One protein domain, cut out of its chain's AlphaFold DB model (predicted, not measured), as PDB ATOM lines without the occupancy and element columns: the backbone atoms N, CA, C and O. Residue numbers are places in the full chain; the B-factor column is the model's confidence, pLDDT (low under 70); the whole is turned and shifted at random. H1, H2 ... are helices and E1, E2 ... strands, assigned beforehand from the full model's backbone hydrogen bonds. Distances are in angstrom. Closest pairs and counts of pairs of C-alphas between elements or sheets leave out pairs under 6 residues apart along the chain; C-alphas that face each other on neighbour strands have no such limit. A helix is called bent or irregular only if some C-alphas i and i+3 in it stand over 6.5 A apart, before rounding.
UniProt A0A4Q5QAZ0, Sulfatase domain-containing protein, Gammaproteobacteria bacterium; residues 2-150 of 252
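AT A GLANCE: This is residues 2 to 150 of the 252 residues of the protein "Sulfatase domain-containing protein" of Gammaproteobacteria bacterium (UniProt A0A4Q5QAZ0). A small sheet of three parallel strands, in the order E2, E1, E3, forms the core, with helix H5 over one face and the shorter H3 over the other. The longest helix, H7, runs beside H5, apart from the strands, and residues 2 to 7 stick out as a tail. The printed part has 149 residues, with eight named helices and three named strands in the order H1 H2 E1 H3 E2 H4 H5 E3 H6 H7 H8; the class is mostly helix. It is only just compact, close to loose, with a radius of gyration of the C-alphas of 17.4 A, and only just elongated, spanning 61 by 40 by 27 A.

HOW THE PARTS SIT: Begin at the inner strand E1, residues 26 to 30. On one side find E3, residues 93 to 97, parallel at 6 degrees, with N 28 and O 94 within hydrogen-bond range at 2.9 A; on the other side find E2, residues 48 to 50, parallel at 15 degrees, with N 50 and O 29 at 2.9 A. H5, residues 72 to 87, is on the sheet at a height of 9.3 A, over E1 and E3; its closest C-alphas to E3 are those of Leu 86 and Phe 93, 6.7 A. On the opposite face H3, residues 37 to 43, has a height of 8.9 A over the sheet and lies over E2, the closest C-alphas being those of Glu 38 and Val 49, 6.4 A: three layers, helices on both faces of a sheet. E1, H3, E2 form a strand-helix-strand unit, parallel neighbour strands with a helix between, its crossover right-handed. E2, H4 of residues 52 to 56, H5 and E3 form a split one, with E1 between its strands, also right-handed. H7, residues 122 to 142, touches H5 through its residues 129 to 136 alone, at a shallow tilt of 17 degrees, the same way; the closest C-alphas are those of Tyr 76 and Phe 136, 6.8 A. H6, residues 111 to 115, and H8, residues 144 to 148, are each close to H7 but not clearly touching, at 6.0 A between the C-alphas of Cys 113 and Cys 128 and 6.3 A between those of Leu 140 and Ser 146. H1, residues 12 to 18, and H2, residues 21 to 24, are not on the sheet. Every O i to N i+4 pair is within hydrogen-bond range in H3, H4, H5, H6 and H7, against 2 of 3 in H1 and 0 of 1 in H8, which has 1 of 2 O i to N i+3 pairs; H2 is too short for an i+4 pair.

IN THESE COORDINATES: Find C-alpha 26 at (267.667, 364.937, 393.485), where E1 begins its 13.3 A; E3 is as long, 13.3 A. H5 runs 21.7 A, and H7 runs 30.7 A from C-alpha 122 at (264.280, 379.134, 426.388). H8, only just irregular with C-alphas 144 and 147 6.9 A apart, ends at C-alpha 148, (256.694, 355.967, 400.207).

THE WHOLE: The C-alphas farthest apart, those of Lys 2 and Gly 117, are 65.0 A apart. The printed part has no cut; the links H4 to H5 and E3 to H6 are long. Look for pLDDT under 70 at residues 2 to 36 and 62 to 66; the mean of the printed part is 77.7.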
ATOM      1  N   LYS A   2     302.859 362.566 386.904       28.52
ATOM      2  CA  LYS A   2     301.965 361.584 387.543       28.52
ATOM      3  C   LYS A   2     300.606 362.234 387.829       28.52
ATOM      4  O   LYS A   2     300.543 363.288 388.454       28.52
ATOM      5  N   ARG A   3     299.536 361.604 387.335       29.42
ATOM      6  CA  ARG A   3     298.135 362.003 387.535       29.42
ATOM      7  C   ARG A   3     297.801 361.980 389.031       29.42
ATOM      8  O   ARG A   3     297.949 360.943 389.671       29.42
ATOM      9  N   ARG A   4     297.339 363.110 389.572       26.92
ATOM     10  CA  ARG A   4     296.733 363.197 390.906       26.92
ATOM     11  C   ARG A   4     295.379 362.484 390.865       26.92
ATOM     12  O   ARG A   4     294.429 362.984 390.269       26.92
ATOM     13  N   THR A   5     295.288 361.302 391.460       29.03
ATOM     14  CA  THR A   5     294.009 360.665 391.790       29.03
ATOM     15  C   THR A   5     293.360 361.445 392.927       29.03
ATOM     16  O   THR A   5     293.837 361.397 394.055       29.03
ATOM     17  N   LEU A   6     292.279 362.172 392.628       30.28
ATOM     18  CA  LEU A   6     291.381 362.739 393.636       30.28
ATOM     19  C   LEU A   6     290.892 361.612 394.557       30.28
ATOM     20  O   LEU A   6     290.163 360.718 394.113       30.28
ATOM     21  N   CYS A   7     291.310 361.656 395.825       31.06
ATOM     22  CA  CYS A   7     290.829 360.765 396.870       31.06
ATOM     23  C   CYS A   7     289.318 360.971 397.013       31.06
ATOM     24  O   CYS A   7     288.820 362.031 397.393       31.06
ATOM     25  N   LYS A   8     288.559 359.966 396.588       38.53
ATOM     26  CA  LYS A   8     287.108 360.018 396.552       38.53
ATOM     27  C   LYS A   8     286.555 359.694 397.951       38.53
ATOM     28  O   LYS A   8     286.318 358.526 398.236       38.53
ATOM     29  N   ILE A   9     286.278 360.720 398.770       42.91
ATOM     30  CA  ILE A   9     285.499 360.648 400.032       42.91
ATOM     31  C   ILE A   9     284.341 359.643 399.911       42.91
ATOM     32  O   ILE A   9     283.466 359.838 399.069       42.91
ATOM     33  N   ARG A  10     284.301 358.576 400.717       48.31
ATOM     34  CA  ARG A  10     283.176 357.622 400.757       48.31
ATOM     35  C   ARG A  10     282.205 358.000 401.876       48.31
ATOM     36  O   ARG A  10     282.231 357.404 402.944       48.31
ATOM     37  N   CYS A  11     281.345 358.979 401.627       51.59
ATOM     38  CA  CYS A  11     280.206 359.248 402.504       51.59
ATOM     39  C   CYS A  11     279.010 358.373 402.148       51.59
ATOM     40  O   CYS A  11     278.960 357.783 401.064       51.59
ATOM     41  N   ALA A  12     278.029 358.359 403.051       51.06
ATOM     42  CA  ALA A  12     276.716 357.755 402.867       51.06
ATOM     43  C   ALA A  12     276.170 357.905 401.446       51.06
ATOM     44  O   ALA A  12     275.742 356.950 400.799       51.06
ATOM     45  N   TRP A  13     276.301 359.121 400.930       48.19
ATOM     46  CA  TRP A  13     275.809 359.517 399.628       48.19
ATOM     47  C   TRP A  13     276.598 358.960 398.443       48.19
ATOM     48  O   TRP A  13     276.044 358.679 397.381       48.19
ATOM     49  N   ARG A  14     277.894 358.701 398.610       47.66
ATOM     50  CA  ARG A  14     278.685 358.114 397.529       47.66
ATOM     51  C   ARG A  14     278.379 356.638 397.313       47.66
ATOM     52  O   ARG A  14     278.608 356.148 396.215       47.66
ATOM     53  N   ILE A  15     277.812 355.948 398.305       47.84
ATOM     54  CA  ILE A  15     277.269 354.594 398.121       47.84
ATOM     55  C   ILE A  15     276.066 354.628 397.164       47.84
ATOM     56  O   ILE A  15     275.991 353.782 396.273       47.84
ATOM     57  N   PHE A  16     275.211 355.655 397.239       45.44
ATOM     58  CA  PHE A  16     274.184 355.892 396.216       45.44
ATOM     59  C   PHE A  16     274.811 356.203 394.848       45.44
ATOM     60  O   PHE A  16     274.338 355.708 393.823       45.44
ATOM     61  N   TYR A  17     275.908 356.971 394.829       39.06
ATOM     62  CA  TYR A  17     276.610 357.353 393.595       39.06
ATOM     63  C   TYR A  17     277.304 356.175 392.893       39.06
ATOM     64  O   TYR A  17     277.372 356.128 391.667       39.06
ATOM     65  N   VAL A  18     277.796 355.195 393.655       37.81
ATOM     66  CA  VAL A  18     278.439 353.979 393.129       37.81
ATOM     67  C   VAL A  18     277.407 352.943 392.654       37.81
ATOM     68  O   VAL A  18     277.739 352.111 391.815       37.81
ATOM     69  N   ARG A  19     276.144 353.011 393.104       41.97
ATOM     70  CA  ARG A  19     275.073 352.062 392.731       41.97
ATOM     71  C   ARG A  19     274.075 352.565 391.668       41.97
ATOM     72  O   ARG A  19     272.973 352.045 391.596       41.97
ATOM     73  N   GLN A  20     274.436 353.534 390.820       34.53
ATOM     74  CA  GLN A  20     273.563 354.143 389.784       34.53
ATOM     75  C   GLN A  20     272.321 354.910 390.293       34.53
ATOM     76  O   GLN A  20     271.626 355.525 389.488       34.53
ATOM     77  N   ILE A  21     272.070 354.964 391.603       42.50
ATOM     78  CA  ILE A  21     270.843 355.554 392.165       42.50
ATOM     79  C   ILE A  21     270.826 357.078 391.982       42.50
ATOM     80  O   ILE A  21     269.780 357.656 391.712       42.50
ATOM     81  N   THR A  22     271.982 357.745 392.011       43.62
ATOM     82  CA  THR A  22     272.067 359.219 391.961       43.62
ATOM     83  C   THR A  22     271.896 359.845 390.587       43.62
ATOM     84  O   THR A  22     271.677 361.050 390.512       43.62
ATOM     85  N   LYS A  23     271.940 359.080 389.487       41.09
ATOM     86  CA  LYS A  23     271.623 359.668 388.174       41.09
ATOM     87  C   LYS A  23     270.168 360.145 388.109       41.09
ATOM     88  O   LYS A  23     269.827 360.889 387.193       41.09
ATOM     89  N   HIS A  24     269.298 359.676 389.008       45.91
ATOM     90  CA  HIS A  24     267.861 359.967 389.019       45.91
ATOM     91  C   HIS A  24     267.381 360.500 390.377       45.91
ATOM     92  O   HIS A  24     266.180 360.545 390.608       45.91
ATOM     93  N   PHE A  25     268.299 360.890 391.265       51.50
ATOM     94  CA  PHE A  25     267.984 361.232 392.647       51.50
ATOM     95  C   PHE A  25     268.386 362.672 392.929       51.50
ATOM     96  O   PHE A  25     269.574 362.997 392.936       51.50
ATOM     97  N   THR A  26     267.403 363.540 393.140       59.44
ATOM     98  CA  THR A  26     267.667 364.937 393.485       59.44
ATOM     99  C   THR A  26     267.780 365.055 394.996       59.44
ATOM    100  O   THR A  26     266.930 364.558 395.739       59.44
ATOM    101  N   SER A  27     268.842 365.703 395.460       58.84
ATOM    102  CA  SER A  27     269.120 365.867 396.882       58.84
ATOM    103  C   SER A  27     269.274 367.330 397.240       58.84
ATOM    104  O   SER A  27     270.107 368.008 396.633       58.84
ATOM    105  N   ILE A  28     268.521 367.771 398.244       63.38
ATOM    106  CA  ILE A  28     268.594 369.133 398.763       63.38
ATOM    107  C   ILE A  28     269.102 369.110 400.200       63.38
ATOM    108  O   ILE A  28     268.583 368.352 401.020       63.38
ATOM    109  N   VAL A  29     270.084 369.957 400.502       68.19
ATOM    110  CA  VAL A  29     270.385 370.360 401.882       68.19
ATOM    111  C   VAL A  29     270.041 371.823 402.066       68.19
ATOM    112  O   VAL A  29     270.499 372.666 401.297       68.19
ATOM    113  N   LEU A  30     269.282 372.108 403.118       68.12
ATOM    114  CA  LEU A  30     269.025 373.457 403.598       68.12
ATOM    115  C   LEU A  30     269.863 373.712 404.843       68.12
ATOM    116  O   LEU A  30     269.713 373.023 405.857       68.12
ATOM    117  N   THR A  31     270.796 374.653 404.737       58.47
ATOM    118  CA  THR A  31     271.835 374.855 405.742       58.47
ATOM    119  C   THR A  31     272.064 376.321 406.081       58.47
ATOM    120  O   THR A  31     271.638 377.237 405.384       58.47
ATOM    121  N   LEU A  32     272.751 376.533 407.196       57.75
ATOM    122  CA  LEU A  32     273.205 377.842 407.637       57.75
ATOM    123  C   LEU A  32     274.511 378.180 406.914       57.75
ATOM    124  O   LEU A  32     275.296 377.286 406.599       57.75
ATOM    125  N   ARG A  33     274.800 379.473 406.747       54.78
ATOM    126  CA  ARG A  33     276.024 379.986 406.098       54.78
ATOM    127  C   ARG A  33     277.333 379.634 406.840       54.78
ATOM    128  O   ARG A  33     278.426 379.987 406.407       54.78
ATOM    129  N   LEU A  34     277.247 378.958 407.981       56.06
ATOM    130  CA  LEU A  34     278.357 378.712 408.895       56.06
ATOM    131  C   LEU A  34     279.068 377.377 408.619       56.06
ATOM    132  O   LEU A  34     278.482 376.429 408.099       56.06
ATOM    133  N   LEU A  35     280.334 377.293 409.042       57.44
ATOM    134  CA  LEU A  35     281.146 376.064 409.089       57.44
ATOM    135  C   LEU A  35     281.396 375.376 407.733       57.44
ATOM    136  O   LEU A  35     281.486 374.153 407.674       57.44
ATOM    137  N   ALA A  36     281.501 376.142 406.639       64.38
ATOM    138  CA  ALA A  36     281.783 375.625 405.290       64.38
ATOM    139  C   ALA A  36     280.833 374.494 404.832       64.38
ATOM    140  O   ALA A  36     281.183 373.683 403.970       64.38
ATOM    141  N   LYS A  37     279.616 374.450 405.395       72.56
ATOM    142  CA  LYS A  37     278.615 373.414 405.117       72.56
ATOM    143  C   LYS A  37     278.266 373.351 403.630       72.56
ATOM    144  O   LYS A  37     278.144 372.259 403.090       72.56
ATOM    145  N   GLU A  38     278.198 374.490 402.944       71.94
ATOM    146  CA  GLU A  38     277.963 374.541 401.494       71.94
ATOM    147  C   GLU A  38     279.041 373.783 400.696       71.94
ATOM    148  O   GLU A  38     278.728 372.928 399.861       71.94
ATOM    149  N   THR A  39     280.318 374.023 401.004       73.94
ATOM    150  CA  THR A  39     281.457 373.315 400.397       73.94
ATOM    151  C   THR A  39     281.443 371.830 400.744       73.94
ATOM    152  O   THR A  39     281.687 370.977 399.889       73.94
ATOM    153  N   PHE A  40     281.124 371.495 401.994       77.69
ATOM    154  CA  PHE A  40     280.993 370.108 402.416       77.69
ATOM    155  C   PHE A  40     279.897 369.401 401.608       77.69
ATOM    156  O   PHE A  40     280.183 368.461 400.878       77.69
ATOM    157  N   PHE A  41     278.655 369.881 401.625       79.19
ATOM    158  CA  PHE A  41     277.557 369.188 400.949       79.19
ATOM    159  C   PHE A  41     277.752 369.094 399.429       79.19
ATOM    160  O   PHE A  41     277.566 368.013 398.863       79.19
ATOM    161  N   SER A  42     278.225 370.161 398.777       74.75
ATOM    162  CA  SER A  42     278.488 370.160 397.327       74.75
ATOM    163  C   SER A  42     279.560 369.144 396.906       74.75
ATOM    164  O   SER A  42     279.449 368.513 395.854       74.75
ATOM    165  N   THR A  43     280.569 368.898 397.745       73.75
ATOM    166  CA  THR A  43     281.603 367.876 397.484       73.75
ATOM    167  C   THR A  43     281.173 366.459 397.879       73.75
ATOM    168  O   THR A  43     281.825 365.478 397.507       73.75
ATOM    169  N   HIS A  44     280.048 366.329 398.587       73.88
ATOM    170  CA  HIS A  44     279.562 365.081 399.180       73.88
ATOM    171  C   HIS A  44     278.350 364.487 398.453       73.88
ATOM    172  O   HIS A  44     277.673 363.605 398.978       73.88
ATOM    173  N   GLY A  45     278.135 364.906 397.204       72.94
ATOM    174  CA  GLY A  45     277.140 364.326 396.304       72.94
ATOM    175  C   GLY A  45     275.785 365.019 396.331       72.94
ATOM    176  O   GLY A  45     274.902 364.575 395.604       72.94
ATOM    177  N   PHE A  46     275.631 366.104 397.098       77.31
ATOM    178  CA  PHE A  46     274.416 366.899 397.040       77.31
ATOM    179  C   PHE A  46     274.349 367.695 395.744       77.31
ATOM    180  O   PHE A  46     275.258 368.454 395.418       77.31
ATOM    181  N   THR A  47     273.259 367.508 395.006       79.62
ATOM    182  CA  THR A  47     273.021 368.180 393.724       79.62
ATOM    183  C   THR A  47     272.558 369.622 393.874       79.62
ATOM    184  O   THR A  47     272.731 370.403 392.946       79.62
ATOM    185  N   ASP A  48     271.935 369.961 395.001       83.38
ATOM    186  CA  ASP A  48     271.348 371.275 395.223       83.38
ATOM    187  C   ASP A  48     271.494 371.660 396.707       83.38
ATOM    188  O   ASP A  48     271.030 370.956 397.602       83.38
ATOM    189  N   VAL A  49     272.222 372.737 396.994       84.06
ATOM    190  CA  VAL A  49     272.555 373.157 398.363       84.06
ATOM    191  C   VAL A  49     272.073 374.583 398.544       84.06
ATOM    192  O   VAL A  49     272.479 375.474 397.803       84.06
ATOM    193  N   HIS A  50     271.190 374.783 399.518       84.81
ATOM    194  CA  HIS A  50     270.524 376.054 399.771       84.81
ATOM    195  C   HIS A  50     270.944 376.598 401.130       84.81
ATOM    196  O   HIS A  50     270.636 376.012 402.169       84.81
ATOM    197  N   GLY A  51     271.649 377.723 401.102       81.50
ATOM    198  CA  GLY A  51     271.998 378.513 402.276       81.50
ATOM    199  C   GLY A  51     270.964 379.600 402.576       81.50
ATOM    200  O   GLY A  51     269.945 379.732 401.889       81.50
ATOM    201  N   SER A  52     271.259 380.445 403.569       78.31
ATOM    202  CA  SER A  52     270.417 381.610 403.888       78.31
ATOM    203  C   SER A  52     270.258 382.544 402.687       78.31
ATOM    204  O   SER A  52     269.149 382.974 402.394       78.31
ATOM    205  N   THR A  53     271.327 382.749 401.914       80.94
ATOM    206  CA  THR A  53     271.336 383.581 400.702       80.94
ATOM    207  C   THR A  53     270.309 383.118 399.674       80.94
ATOM    208  O   THR A  53     269.616 383.946 399.094       80.94
ATOM    209  N   ASN A  54     270.157 381.805 399.465       86.31
ATOM    210  CA  ASN A  54     269.149 381.266 398.553       86.31
ATOM    211  C   ASN A  54     267.730 381.521 399.070       86.31
ATOM    212  O   ASN A  54     266.840 381.859 398.290       86.31
ATOM    213  N   ILE A  55     267.510 381.367 400.377       84.75
ATOM    214  CA  ILE A  55     266.194 381.533 401.003       84.75
ATOM    215  C   ILE A  55     265.782 383.015 401.030       84.75
ATOM    216  O   ILE A  55     264.632 383.338 400.732       84.75
ATOM    217  N   GLU A  56     266.732 383.917 401.277       81.25
ATOM    218  CA  GLU A  56     266.565 385.378 401.259       81.25
ATOM    219  C   GLU A  56     266.139 385.929 399.885       81.25
ATOM    220  O   GLU A  56     265.604 387.031 399.807       81.25
ATOM    221  N   THR A  57     266.338 385.182 398.789       85.62
ATOM    222  CA  THR A  57     265.808 385.585 397.468       85.62
ATOM    223  C   THR A  57     264.304 385.360 397.320       85.62
ATOM    224  O   THR A  57     263.676 385.966 396.455       85.62
ATOM    225  N   VAL A  58     263.724 384.481 398.142       85.88
ATOM    226  CA  VAL A  58     262.306 384.093 398.085       85.88
ATOM    227  C   VAL A  58     261.505 384.760 399.199       85.88
ATOM    228  O   VAL A  58     260.337 385.089 399.003       85.88
ATOM    229  N   PHE A  59     262.128 384.980 400.356       83.12
ATOM    230  CA  PHE A  59     261.496 385.581 401.524       83.12
ATOM    231  C   PHE A  59     262.118 386.943 401.851       83.12
ATOM    232  O   PHE A  59     263.340 387.086 401.801       83.12
ATOM    233  N   PRO A  60     261.310 387.955 402.213       76.94
ATOM    234  CA  PRO A  60     261.827 389.284 402.502       76.94
ATOM    235  C   PRO A  60     262.723 389.264 403.745       76.94
ATOM    236  O   PRO A  60     262.420 388.585 404.728       76.94
ATOM    237  N   LYS A  61     263.778 390.088 403.748       70.94
ATOM    238  CA  LYS A  61     264.708 390.218 404.888       70.94
ATOM    239  C   LYS A  61     264.013 390.541 406.213       70.94
ATOM    240  O   LYS A  61     264.499 390.157 407.263       70.94
ATOM    241  N   THR A  62     262.850 391.189 406.191       65.44
ATOM    242  CA  THR A  62     262.053 391.459 407.400       65.44
ATOM    243  C   THR A  62     261.568 390.196 408.116       65.44
ATOM    244  O   THR A  62     261.233 390.257 409.295       65.44
ATOM    245  N   GLN A  63     261.534 389.049 407.431       68.06
ATOM    246  CA  GLN A  63     261.207 387.745 408.012       68.06
ATOM    247  C   GLN A  63     262.448 386.962 408.465       68.06
ATOM    248  O   GLN A  63     262.305 385.887 409.040       68.06
ATOM    249  N   ILE A  64     263.653 387.485 408.217       68.69
ATOM    250  CA  ILE A  64     264.932 386.836 408.513       68.69
ATOM    251  C   ILE A  64     265.729 387.793 409.413       68.69
ATOM    252  O   ILE A  64     266.400 388.694 408.908       68.69
ATOM    253  N   PRO A  65     265.612 387.670 410.749       66.94
ATOM    254  CA  PRO A  65     266.335 388.531 411.673       66.94
ATOM    255  C   PRO A  65     267.848 388.319 411.540       66.94
ATOM    256  O   PRO A  65     268.298 387.237 411.165       66.94
ATOM    257  N   ASP A  66     268.627 389.344 411.890       68.69
ATOM    258  CA  ASP A  66     270.087 389.244 411.971       68.69
ATOM    259  C   ASP A  66     270.475 388.369 413.178       68.69
ATOM    260  O   ASP A  66     270.537 388.818 414.323       68.69
ATOM    261  N   TRP A  67     270.592 387.068 412.921       75.56
ATOM    262  CA  TRP A  67     270.790 385.990 413.891       75.56
ATOM    263  C   TRP A  67     271.669 384.892 413.255       75.56
ATOM    264  O   TRP A  67     272.110 385.002 412.113       75.56
ATOM    265  N   TRP A  68     271.888 383.779 413.961       76.00
ATOM    266  CA  TRP A  68     272.509 382.537 413.471       76.00
ATOM    267  C   TRP A  68     271.960 381.985 412.138       76.00
ATOM    268  O   TRP A  68     272.610 381.125 411.543       76.00
ATOM    269  N   GLY A  69     270.803 382.450 411.652       77.88
ATOM    270  CA  GLY A  69     270.333 382.191 410.295       77.88
ATOM    271  C   GLY A  69     268.826 382.355 410.109       77.88
ATOM    272  O   GLY A  69     268.173 383.116 410.818       77.88
ATOM    273  N   VAL A  70     268.291 381.640 409.118       84.38
ATOM    274  CA  VAL A  70     266.875 381.691 408.735       84.38
ATOM    275  C   VAL A  70     266.003 381.070 409.833       84.38
ATOM    276  O   VAL A  70     266.291 379.940 410.226       84.38
ATOM    277  N   PRO A  71     264.926 381.740 410.288       86.38
ATOM    278  CA  PRO A  71     264.005 381.161 411.260       86.38
ATOM    279  C   PRO A  71     263.377 379.861 410.763       86.38
ATOM    280  O   PRO A  71     262.994 379.765 409.592       86.38
ATOM    281  N   ASP A  72     263.181 378.899 411.666       90.06
ATOM    282  CA  ASP A  72     262.682 377.565 411.304       90.06
ATOM    283  C   ASP A  72     261.345 377.604 410.541       90.06
ATOM    284  O   ASP A  72     261.155 376.838 409.602       90.06
ATOM    285  N   THR A  73     260.449 378.555 410.830       89.19
ATOM    286  CA  THR A  73     259.203 378.751 410.061       89.19
ATOM    287  C   THR A  73     259.445 378.979 408.576       89.19
ATOM    288  O   THR A  73     258.826 378.339 407.729       89.19
ATOM    289  N   VAL A  74     260.363 379.897 408.261       89.25
ATOM    290  CA  VAL A  74     260.721 380.260 406.888       89.25
ATOM    291  C   VAL A  74     261.448 379.090 406.234       89.25
ATOM    292  O   VAL A  74     261.173 378.754 405.082       89.25
ATOM    293  N   LEU A  75     262.327 378.425 406.988       90.62
ATOM    294  CA  LEU A  75     263.007 377.214 406.547       90.62
ATOM    295  C   LEU A  75     262.000 376.122 406.158       90.62
ATOM    296  O   LEU A  75     262.115 375.559 405.068       90.62
ATOM    297  N   TYR A  76     260.999 375.834 406.992       93.44
ATOM    298  CA  TYR A  76     259.977 374.833 406.689       93.44
ATOM    299  C   TYR A  76     259.165 375.211 405.455       93.44
ATOM    300  O   TYR A  76     258.962 374.358 404.595       93.44
ATOM    301  N   ASP A  77     258.733 376.462 405.316       92.94
ATOM    302  CA  ASP A  77     257.951 376.884 404.150       92.94
ATOM    303  C   ASP A  77     258.764 376.817 402.852       92.94
ATOM    304  O   ASP A  77     258.274 376.305 401.840       92.94
ATOM    305  N   TYR A  78     260.036 377.219 402.890       92.38
ATOM    306  CA  TYR A  78     260.961 377.017 401.776       92.38
ATOM    307  C   TYR A  78     261.134 375.524 401.454       92.38
ATOM    308  O   TYR A  78     261.062 375.111 400.293       92.38
ATOM    309  N   THR A  79     261.304 374.692 402.485       93.62
ATOM    310  CA  THR A  79     261.447 373.235 402.353       93.62
ATOM    311  C   THR A  79     260.222 372.618 401.683       93.62
ATOM    312  O   THR A  79     260.377 371.825 400.756       93.62
ATOM    313  N   LYS A  80     259.006 373.001 402.091       95.69
ATOM    314  CA  LYS A  80     257.748 372.522 401.492       95.69
ATOM    315  C   LYS A  80     257.687 372.841 399.998       95.69
ATOM    316  O   LYS A  80     257.377 371.958 399.201       95.69
ATOM    317  N   GLN A  81     258.049 374.065 399.598       94.19
ATOM    318  CA  GLN A  81     258.097 374.449 398.179       94.19
ATOM    319  C   GLN A  81     259.082 373.585 397.383       94.19
ATOM    320  O   GLN A  81     258.794 373.193 396.253       94.19
ATOM    321  N   LYS A  82     260.248 373.283 397.964       92.44
ATOM    322  CA  LYS A  82     261.247 372.413 397.333       92.44
ATOM    323  C   LYS A  82     260.768 370.973 397.232       92.44
ATOM    324  O   LYS A  82     260.856 370.401 396.153       92.44
ATOM    325  N   ILE A  83     260.223 370.413 398.309       94.62
ATOM    326  CA  ILE A  83     259.673 369.056 398.319       94.62
ATOM    327  C   ILE A  83     258.570 368.908 397.267       94.62
ATOM    328  O   ILE A  83     258.603 367.938 396.521       94.62
ATOM    329  N   ASN A  84     257.650 369.870 397.145       94.88
ATOM    330  CA  ASN A  84     256.596 369.811 396.126       94.88
ATOM    331  C   ASN A  84     257.181 369.783 394.708       94.88
ATOM    332  O   ASN A  84     256.873 368.882 393.938       94.88
ATOM    333  N   LYS A  85     258.129 370.681 394.402       92.69
ATOM    334  CA  LYS A  85     258.822 370.688 393.102       92.69
ATOM    335  C   LYS A  85     259.551 369.376 392.813       92.69
ATOM    336  O   LYS A  85     259.601 368.944 391.669       92.69
ATOM    337  N   LEU A  86     260.148 368.761 393.834       91.56
ATOM    338  CA  LEU A  86     260.813 367.465 393.711       91.56
ATOM    339  C   LEU A  86     259.809 366.341 393.458       91.56
ATOM    340  O   LEU A  86     260.034 365.518 392.571       91.56
ATOM    341  N   ALA A  87     258.704 366.328 394.199       92.56
ATOM    342  CA  ALA A  87     257.644 365.342 394.058       92.56
ATOM    343  C   ALA A  87     257.013 365.377 392.656       92.56
ATOM    344  O   ALA A  87     256.801 364.317 392.068       92.56
ATOM    345  N   ASP A  88     256.824 366.570 392.083       92.62
ATOM    346  CA  ASP A  88     256.276 366.759 390.731       92.62
ATOM    347  C   ASP A  88     257.148 366.130 389.631       92.62
ATOM    348  O   ASP A  88     256.664 365.819 388.544       92.62
ATOM    349  N   THR A  89     258.438 365.887 389.897       91.12
ATOM    350  CA  THR A  89     259.322 365.221 388.925       91.12
ATOM    351  C   THR A  89     259.048 363.723 388.776       91.12
ATOM    352  O   THR A  89     259.581 363.102 387.854       91.12
ATOM    353  N   GLY A  90     258.295 363.119 389.704       89.12
ATOM    354  CA  GLY A  90     258.072 361.672 389.770       89.12
ATOM    355  C   GLY A  90     259.326 360.852 390.101       89.12
ATOM    356  O   GLY A  90     259.285 359.622 390.063       89.12
ATOM    357  N   LYS A  91     260.451 361.505 390.417       88.19
ATOM    358  CA  LYS A  91     261.715 360.847 390.745       88.19
ATOM    359  C   LYS A  91     261.902 360.736 392.259       88.19
ATOM    360  O   LYS A  91     261.470 361.625 392.994       88.19
ATOM    361  N   PRO A  92     262.587 359.687 392.745       89.19
ATOM    362  CA  PRO A  92     262.993 359.618 394.141       89.19
ATOM    363  C   PRO A  92     263.869 360.816 394.534       89.19
ATOM    364  O   PRO A  92     264.710 361.270 393.753       89.19
ATOM    365  N   PHE A  93     263.692 361.318 395.753       89.75
ATOM    366  CA  PHE A  93     264.429 362.475 396.251       89.75
ATOM    367  C   PHE A  93     264.831 362.310 397.715       89.75
ATOM    368  O   PHE A  93     264.269 361.501 398.456       89.75
ATOM    369  N   TYR A  94     265.801 363.116 398.137       90.12
ATOM    370  CA  TYR A  94     266.190 363.262 399.535       90.12
ATOM    371  C   TYR A  94     266.273 364.728 399.906       90.12
ATOM    372  O   TYR A  94     266.850 365.540 399.185       90.12
ATOM    373  N   VAL A  95     265.716 365.054 401.060       92.31
ATOM    374  CA  VAL A  95     265.787 366.392 401.624       92.31
ATOM    375  C   VAL A  95     266.343 366.274 403.026       92.31
ATOM    376  O   VAL A  95     265.804 365.549 403.859       92.31
ATOM    377  N   ALA A  96     267.428 366.996 403.267       90.44
ATOM    378  CA  ALA A  96     267.944 367.268 404.591       90.44
ATOM    379  C   ALA A  96     267.722 368.748 404.899       90.44
ATOM    380  O   ALA A  96     268.007 369.623 404.080       90.44
ATOM    381  N   LEU A  97     267.233 369.028 406.095       90.44
ATOM    382  CA  LEU A  97     267.097 370.380 406.613       90.44
ATOM    383  C   LEU A  97     267.665 370.429 408.027       90.44
ATOM    384  O   LEU A  97     267.617 369.433 408.748       90.44
ATOM    385  N   ASN A  98     268.215 371.580 408.399       89.44
ATOM    386  CA  ASN A  98     268.820 371.803 409.703       89.44
ATOM    387  C   ASN A  98     268.194 373.034 410.360       89.44
ATOM    388  O   ASN A  98     268.417 374.149 409.886       89.44
ATOM    389  N   THR A  99     267.444 372.820 411.438       91.19
ATOM    390  CA  THR A  99     266.823 373.882 412.238       91.19
ATOM    391  C   THR A  99     267.863 374.670 413.043       91.19
ATOM    392  O   THR A  99     269.009 374.235 413.199       91.19
ATOM    393  N   VAL A 100     267.495 375.866 413.512       88.50
ATOM    394  CA  VAL A 100     268.409 376.789 414.213       88.50
ATOM    395  C   VAL A 100     267.760 377.595 415.339       88.50
ATOM    396  O   VAL A 100     268.484 378.201 416.130       88.50
ATOM    397  N   ASN A 101     266.429 377.623 415.474       89.19
ATOM    398  CA  ASN A 101     265.796 378.491 416.477       89.19
ATOM    399  C   ASN A 101     266.201 378.140 417.918       89.19
ATOM    400  O   ASN A 101     266.218 379.012 418.777       89.19
ATOM    401  N   THR A 102     266.600 376.901 418.198       89.44
ATOM    402  CA  THR A 102     267.069 376.472 419.527       89.44
ATOM    403  C   THR A 102     268.555 376.756 419.782       89.44
ATOM    404  O   THR A 102     269.085 376.396 420.834       89.44
ATOM    405  N   HIS A 103     269.254 377.415 418.850       87.81
ATOM    406  CA  HIS A 103     270.682 377.685 418.981       87.81
ATOM    407  C   HIS A 103     270.985 378.656 420.137       87.81
ATOM    408  O   HIS A 103     270.364 379.712 420.288       87.81
ATOM    409  N   GLY A 104     271.996 378.324 420.946       80.44
ATOM    410  CA  GLY A 104     272.461 379.182 422.037       80.44
ATOM    411  C   GLY A 104     273.081 380.505 421.548       80.44
ATOM    412  O   GLY A 104     273.413 380.646 420.371       80.44
ATOM    413  N   PRO A 105     273.279 381.496 422.435       78.38
ATOM    414  CA  PRO A 105     273.017 381.458 423.873       78.38
ATOM    415  C   PRO A 105     271.592 381.861 424.277       78.38
ATOM    416  O   PRO A 105     271.303 381.811 425.467       78.38
ATOM    417  N   HIS A 106     270.710 382.257 423.352       81.12
ATOM    418  CA  HIS A 106     269.369 382.752 423.709       81.12
ATOM    419  C   HIS A 106     268.210 382.090 422.948       81.12
ATOM    420  O   HIS A 106     267.083 382.171 423.421       81.12
ATOM    421  N   GLY A 107     268.466 381.408 421.826       85.62
ATOM    422  CA  GLY A 107     267.414 380.917 420.933       85.62
ATOM    423  C   GLY A 107     266.657 382.037 420.198       85.62
ATOM    424  O   GLY A 107     266.550 383.166 420.674       85.62
ATOM    425  N   ALA A 108     266.127 381.740 419.017       86.56
ATOM    426  CA  ALA A 108     265.339 382.666 418.215       86.56
ATOM    427  C   ALA A 108     263.850 382.336 418.318       86.56
ATOM    428  O   ALA A 108     263.409 381.247 417.962       86.56
ATOM    429  N   LEU A 109     263.058 383.317 418.744       87.38
ATOM    430  CA  LEU A 109     261.606 383.211 418.739       87.38
ATOM    431  C   LEU A 109     261.047 383.746 417.416       87.38
ATOM    432  O   LEU A 109     261.098 384.954 417.165       87.38
ATOM    433  N   SER A 110     260.493 382.859 416.584       83.81
ATOM    434  CA  SER A 110     259.887 383.242 415.304       83.81
ATOM    435  C   SER A 110     258.652 384.135 415.515       83.81
ATOM    436  O   SER A 110     257.971 384.076 416.542       83.81
ATOM    437  N   SER A 111     258.311 384.962 414.524       83.75
ATOM    438  CA  SER A 111     257.087 385.780 414.581       83.75
ATOM    439  C   SER A 111     255.813 384.924 414.594       83.75
ATOM    440  O   SER A 111     254.799 385.339 415.152       83.75
ATOM    441  N   SER A 112     255.861 383.711 414.027       85.38
ATOM    442  CA  SER A 112     254.783 382.720 414.133       85.38
ATOM    443  C   SER A 112     254.621 382.235 415.572       85.38
ATOM    444  O   SER A 112     253.510 382.247 416.097       85.38
ATOM    445  N   CYS A 113     255.728 381.895 416.245       90.12
ATOM    446  CA  CYS A 113     255.724 381.522 417.657       90.12
ATOM    447  C   CYS A 113     255.134 382.637 418.531       90.12
ATOM    448  O   CYS A 113     254.245 382.385 419.339       90.12
ATOM    449  N   GLN A 114     255.556 383.887 418.320       90.69
ATOM    450  CA  GLN A 114     255.026 385.033 419.072       90.69
ATOM    451  C   GLN A 114     253.504 385.151 418.939       90.69
ATOM    452  O   GLN A 114     252.804 385.327 419.932       90.69
ATOM    453  N   LYS A 115     252.968 384.993 417.721       91.38
ATOM    454  CA  LYS A 115     251.517 385.029 417.466       91.38
ATOM    455  C   LYS A 115     250.755 383.883 418.133       91.38
ATOM    456  O   LYS A 115     249.576 384.043 418.428       91.38
ATOM    457  N   LYS A 116     251.412 382.745 418.365       92.62
ATOM    458  CA  LYS A 116     250.858 381.590 419.088       92.62
ATOM    459  C   LYS A 116     250.995 381.714 420.614       92.62
ATOM    460  O   LYS A 116     250.601 380.796 421.321       92.62
ATOM    461  N   GLY A 117     251.524 382.832 421.121       94.56
ATOM    462  CA  GLY A 117     251.649 383.103 422.555       94.56
ATOM    463  C   GLY A 117     252.936 382.584 423.199       94.56
ATOM    464  O   GLY A 117     253.069 382.678 424.414       94.56
ATOM    465  N   PHE A 118     253.886 382.072 422.412       94.12
ATOM    466  CA  PHE A 118     255.200 381.691 422.929       94.12
ATOM    467  C   PHE A 118     256.025 382.935 423.292       94.12
ATOM    468  O   PHE A 118     255.951 383.980 422.637       94.12
ATOM    469  N   THR A 119     256.840 382.803 424.329       92.50
ATOM    470  CA  THR A 119     257.671 383.843 424.932       92.50
ATOM    471  C   THR A 119     259.158 383.629 424.627       92.50
ATOM    472  O   THR A 119     259.560 382.645 424.012       92.50
ATOM    473  N   LYS A 120     259.999 384.620 424.963       88.94
ATOM    474  CA  LYS A 120     261.446 384.608 424.655       88.94
ATOM    475  C   LYS A 120     262.284 383.791 425.645       88.94
ATOM    476  O   LYS A 120     263.507 383.782 425.528       88.94
ATOM    477  N   ASP A 121     261.670 383.175 426.649       88.75
ATOM    478  CA  ASP A 121     262.373 382.224 427.498       88.75
ATOM    479  C   ASP A 121     262.700 380.950 426.710       88.75
ATOM    480  O   ASP A 121     262.050 380.603 425.722       88.75
ATOM    481  N   ILE A 122     263.749 380.260 427.146       85.31
ATOM    482  CA  ILE A 122     264.280 379.134 426.388       85.31
ATOM    483  C   ILE A 122     263.308 377.956 426.317       85.31
ATOM    484  O   ILE A 122     263.215 377.337 425.262       85.31
ATOM    485  N   ASP A 123     262.557 377.669 427.381       87.56
ATOM    486  CA  ASP A 123     261.603 376.555 427.379       87.56
ATOM    487  C   ASP A 123     260.513 376.798 426.341       87.56
ATOM    488  O   ASP A 123     260.273 375.949 425.485       87.56
ATOM    489  N   SER A 124     259.969 378.014 426.309       91.94
ATOM    490  CA  SER A 124     258.992 378.407 425.306       91.94
ATOM    491  C   SER A 124     259.544 378.376 423.874       91.94
ATOM    492  O   SER A 124     258.785 378.110 422.938       91.94
ATOM    493  N   ILE A 125     260.837 378.648 423.663       91.31
ATOM    494  CA  ILE A 125     261.475 378.539 422.340       91.31
ATOM    495  C   ILE A 125     261.605 377.069 421.919       91.31
ATOM    496  O   ILE A 125     261.306 376.739 420.768       91.31
ATOM    497  N   PHE A 126     262.010 376.181 422.833       90.81
ATOM    498  CA  PHE A 126     262.052 374.738 422.575       90.81
ATOM    499  C   PHE A 126     260.656 374.183 422.284       90.81
ATOM    500  O   PHE A 126     260.480 373.496 421.276       90.81
ATOM    501  N   ASP A 127     259.659 374.543 423.094       93.19
ATOM    502  CA  ASP A 127     258.270 374.134 422.890       93.19
ATOM    503  C   ASP A 127     257.750 374.603 421.534       93.19
ATOM    504  O   ASP A 127     257.117 373.832 420.805       93.19
ATOM    505  N   CYS A 128     258.046 375.845 421.137       94.44
ATOM    506  CA  CYS A 128     257.651 376.296 419.812       94.44
ATOM    507  C   CYS A 128     258.367 375.518 418.697       94.44
ATOM    508  O   CYS A 128     257.715 375.093 417.745       94.44
ATOM    509  N   SER A 129     259.677 375.275 418.820       92.81
ATOM    510  CA  SER A 129     260.441 374.517 417.820       92.81
ATOM    511  C   SER A 129     259.877 373.104 417.629       92.81
ATOM    512  O   SER A 129     259.653 372.668 416.498       92.81
ATOM    513  N   VAL A 130     259.532 372.412 418.722       92.88
ATOM    514  CA  VAL A 130     258.878 371.093 418.674       92.88
ATOM    515  C   VAL A 130     257.484 371.173 418.038       92.88
ATOM    516  O   VAL A 130     257.115 370.301 417.247       92.88
ATOM    517  N   ASN A 131     256.713 372.230 418.312       94.56
ATOM    518  CA  ASN A 131     255.419 372.448 417.661       94.56
ATOM    519  C   ASN A 131     255.556 372.665 416.145       94.56
ATOM    520  O   ASN A 131     254.800 372.073 415.373       94.56
ATOM    521  N   GLU A 132     256.536 373.455 415.703       94.50
ATOM    522  CA  GLU A 132     256.816 373.695 414.281       94.50
ATOM    523  C   GLU A 132     257.251 372.406 413.561       94.50
ATOM    524  O   GLU A 132     256.770 372.118 412.461       94.50
ATOM    525  N   VAL A 133     258.071 371.568 414.211       94.81
ATOM    526  CA  VAL A 133     258.387 370.209 413.736       94.81
ATOM    527  C   VAL A 133     257.107 369.379 413.573       94.81
ATOM    528  O   VAL A 133     256.899 368.738 412.538       94.81
ATOM    529  N   GLY A 134     256.222 369.396 414.573       95.00
ATOM    530  CA  GLY A 134     254.949 368.675 414.537       95.00
ATOM    531  C   GLY A 134     254.035 369.132 413.397       95.00
ATOM    532  O   GLY A 134     253.422 368.305 412.720       95.00
ATOM    533  N   GLU A 135     253.966 370.435 413.134       96.00
ATOM    534  CA  GLU A 135     253.227 371.007 412.004       96.00
ATOM    535  C   GLU A 135     253.817 370.585 410.657       96.00
ATOM    536  O   GLU A 135     253.069 370.207 409.750       96.00
ATOM    537  N   PHE A 136     255.145 370.579 410.530       96.25
ATOM    538  CA  PHE A 136     255.817 370.096 409.327       96.25
ATOM    539  C   PHE A 136     255.531 368.611 409.072       96.25
ATOM    540  O   PHE A 136     255.197 368.237 407.948       96.25
ATOM    541  N   LEU A 137     255.578 367.766 410.107       95.69
ATOM    542  CA  LEU A 137     255.228 366.347 409.989       95.69
ATOM    543  C   LEU A 137     253.754 366.130 409.632       95.69
ATOM    544  O   LEU A 137     253.446 365.265 408.811       95.69
ATOM    545  N   LYS A 138     252.836 366.913 410.213       96.94
ATOM    546  CA  LYS A 138     251.410 366.875 409.852       96.94
ATOM    547  C   LYS A 138     251.216 367.217 408.379       96.94
ATOM    548  O   LYS A 138     250.549 366.464 407.678       96.94
ATOM    549  N   TRP A 139     251.843 368.292 407.900       97.88
ATOM    550  CA  TRP A 139     251.834 368.650 406.481       97.88
ATOM    551  C   TRP A 139     252.426 367.538 405.608       97.88
ATOM    552  O   TRP A 139     251.839 367.173 404.595       97.88
ATOM    553  N   LEU A 140     253.549 366.942 406.017       96.50
ATOM    554  CA  LEU A 140     254.184 365.854 405.279       96.50
ATOM    555  C   LEU A 140     253.259 364.635 405.160       96.50
ATOM    556  O   LEU A 140     253.257 363.958 404.138       96.50
ATOM    557  N   ASN A 141     252.450 364.353 406.182       95.25
ATOM    558  CA  ASN A 141     251.490 363.247 406.180       95.25
ATOM    559  C   ASN A 141     250.291 363.469 405.250       95.25
ATOM    560  O   ASN A 141     249.665 362.487 404.857       95.25
ATOM    561  N   THR A 142     249.984 364.710 404.861       97.06
ATOM    562  CA  THR A 142     248.923 364.983 403.876       97.06
ATOM    563  C   THR A 142     249.391 364.823 402.429       97.06
ATOM    564  O   THR A 142     248.563 364.803 401.522       97.06
ATOM    565  N   GLN A 143     250.700 364.680 402.193       97.06
ATOM    566  CA  GLN A 143     251.255 364.570 400.846       97.06
ATOM    567  C   GLN A 143     251.113 363.152 400.278       97.06
ATOM    568  O   GLN A 143     251.311 362.157 400.981       97.06
ATOM    569  N   SER A 144     250.848 363.043 398.973       95.25
ATOM    570  CA  SER A 144     250.662 361.758 398.280       95.25
ATOM    571  C   SER A 144     251.889 360.838 398.371       95.25
ATOM    572  O   SER A 144     251.746 359.625 398.529       95.25
ATOM    573  N   PHE A 145     253.098 361.407 398.355       94.38
ATOM    574  CA  PHE A 145     254.361 360.671 398.466       94.38
ATOM    575  C   PHE A 145     254.678 360.189 399.895       94.38
ATOM    576  O   PHE A 145     255.604 359.394 400.082       94.38
ATOM    577  N   SER A 146     253.923 360.610 400.918       93.94
ATOM    578  CA  SER A 146     254.218 360.278 402.323       93.94
ATOM    579  C   SER A 146     254.213 358.774 402.607       93.94
ATOM    580  O   SER A 146     254.991 358.294 403.430       93.94
ATOM    581  N   LYS A 147     253.389 358.009 401.875       93.44
ATOM    582  CA  LYS A 147     253.306 356.540 401.970       93.44
ATOM    583  C   LYS A 147     254.539 355.810 401.424       93.44
ATOM    584  O   LYS A 147     254.656 354.611 401.627       93.44
ATOM    585  N   ASN A 148     255.443 356.509 400.741       94.56
ATOM    586  CA  ASN A 148     256.694 355.967 400.207       94.56
ATOM    587  C   ASN A 148     257.909 356.782 400.689       94.56
ATOM    588  O   ASN A 148     258.910 356.913 399.990       94.56
ATOM    589  N   THR A 149     257.802 357.394 401.872       95.56
ATOM    590  CA  THR A 149     258.842 358.263 402.429       95.56
ATOM    591  C   THR A 149     259.307 357.734 403.776       95.56
ATOM    592  O   THR A 149     258.506 357.553 404.692       95.56
ATOM    593  N   VAL A 150     260.619 357.537 403.911       96.62
ATOM    594  CA  VAL A 150     261.268 357.358 405.213       96.62
ATOM    595  C   VAL A 150     261.573 358.737 405.784       96.62
ATOM    596  O   VAL A 150     262.190 359.562 405.112       96.62
TER     597      VAL A 150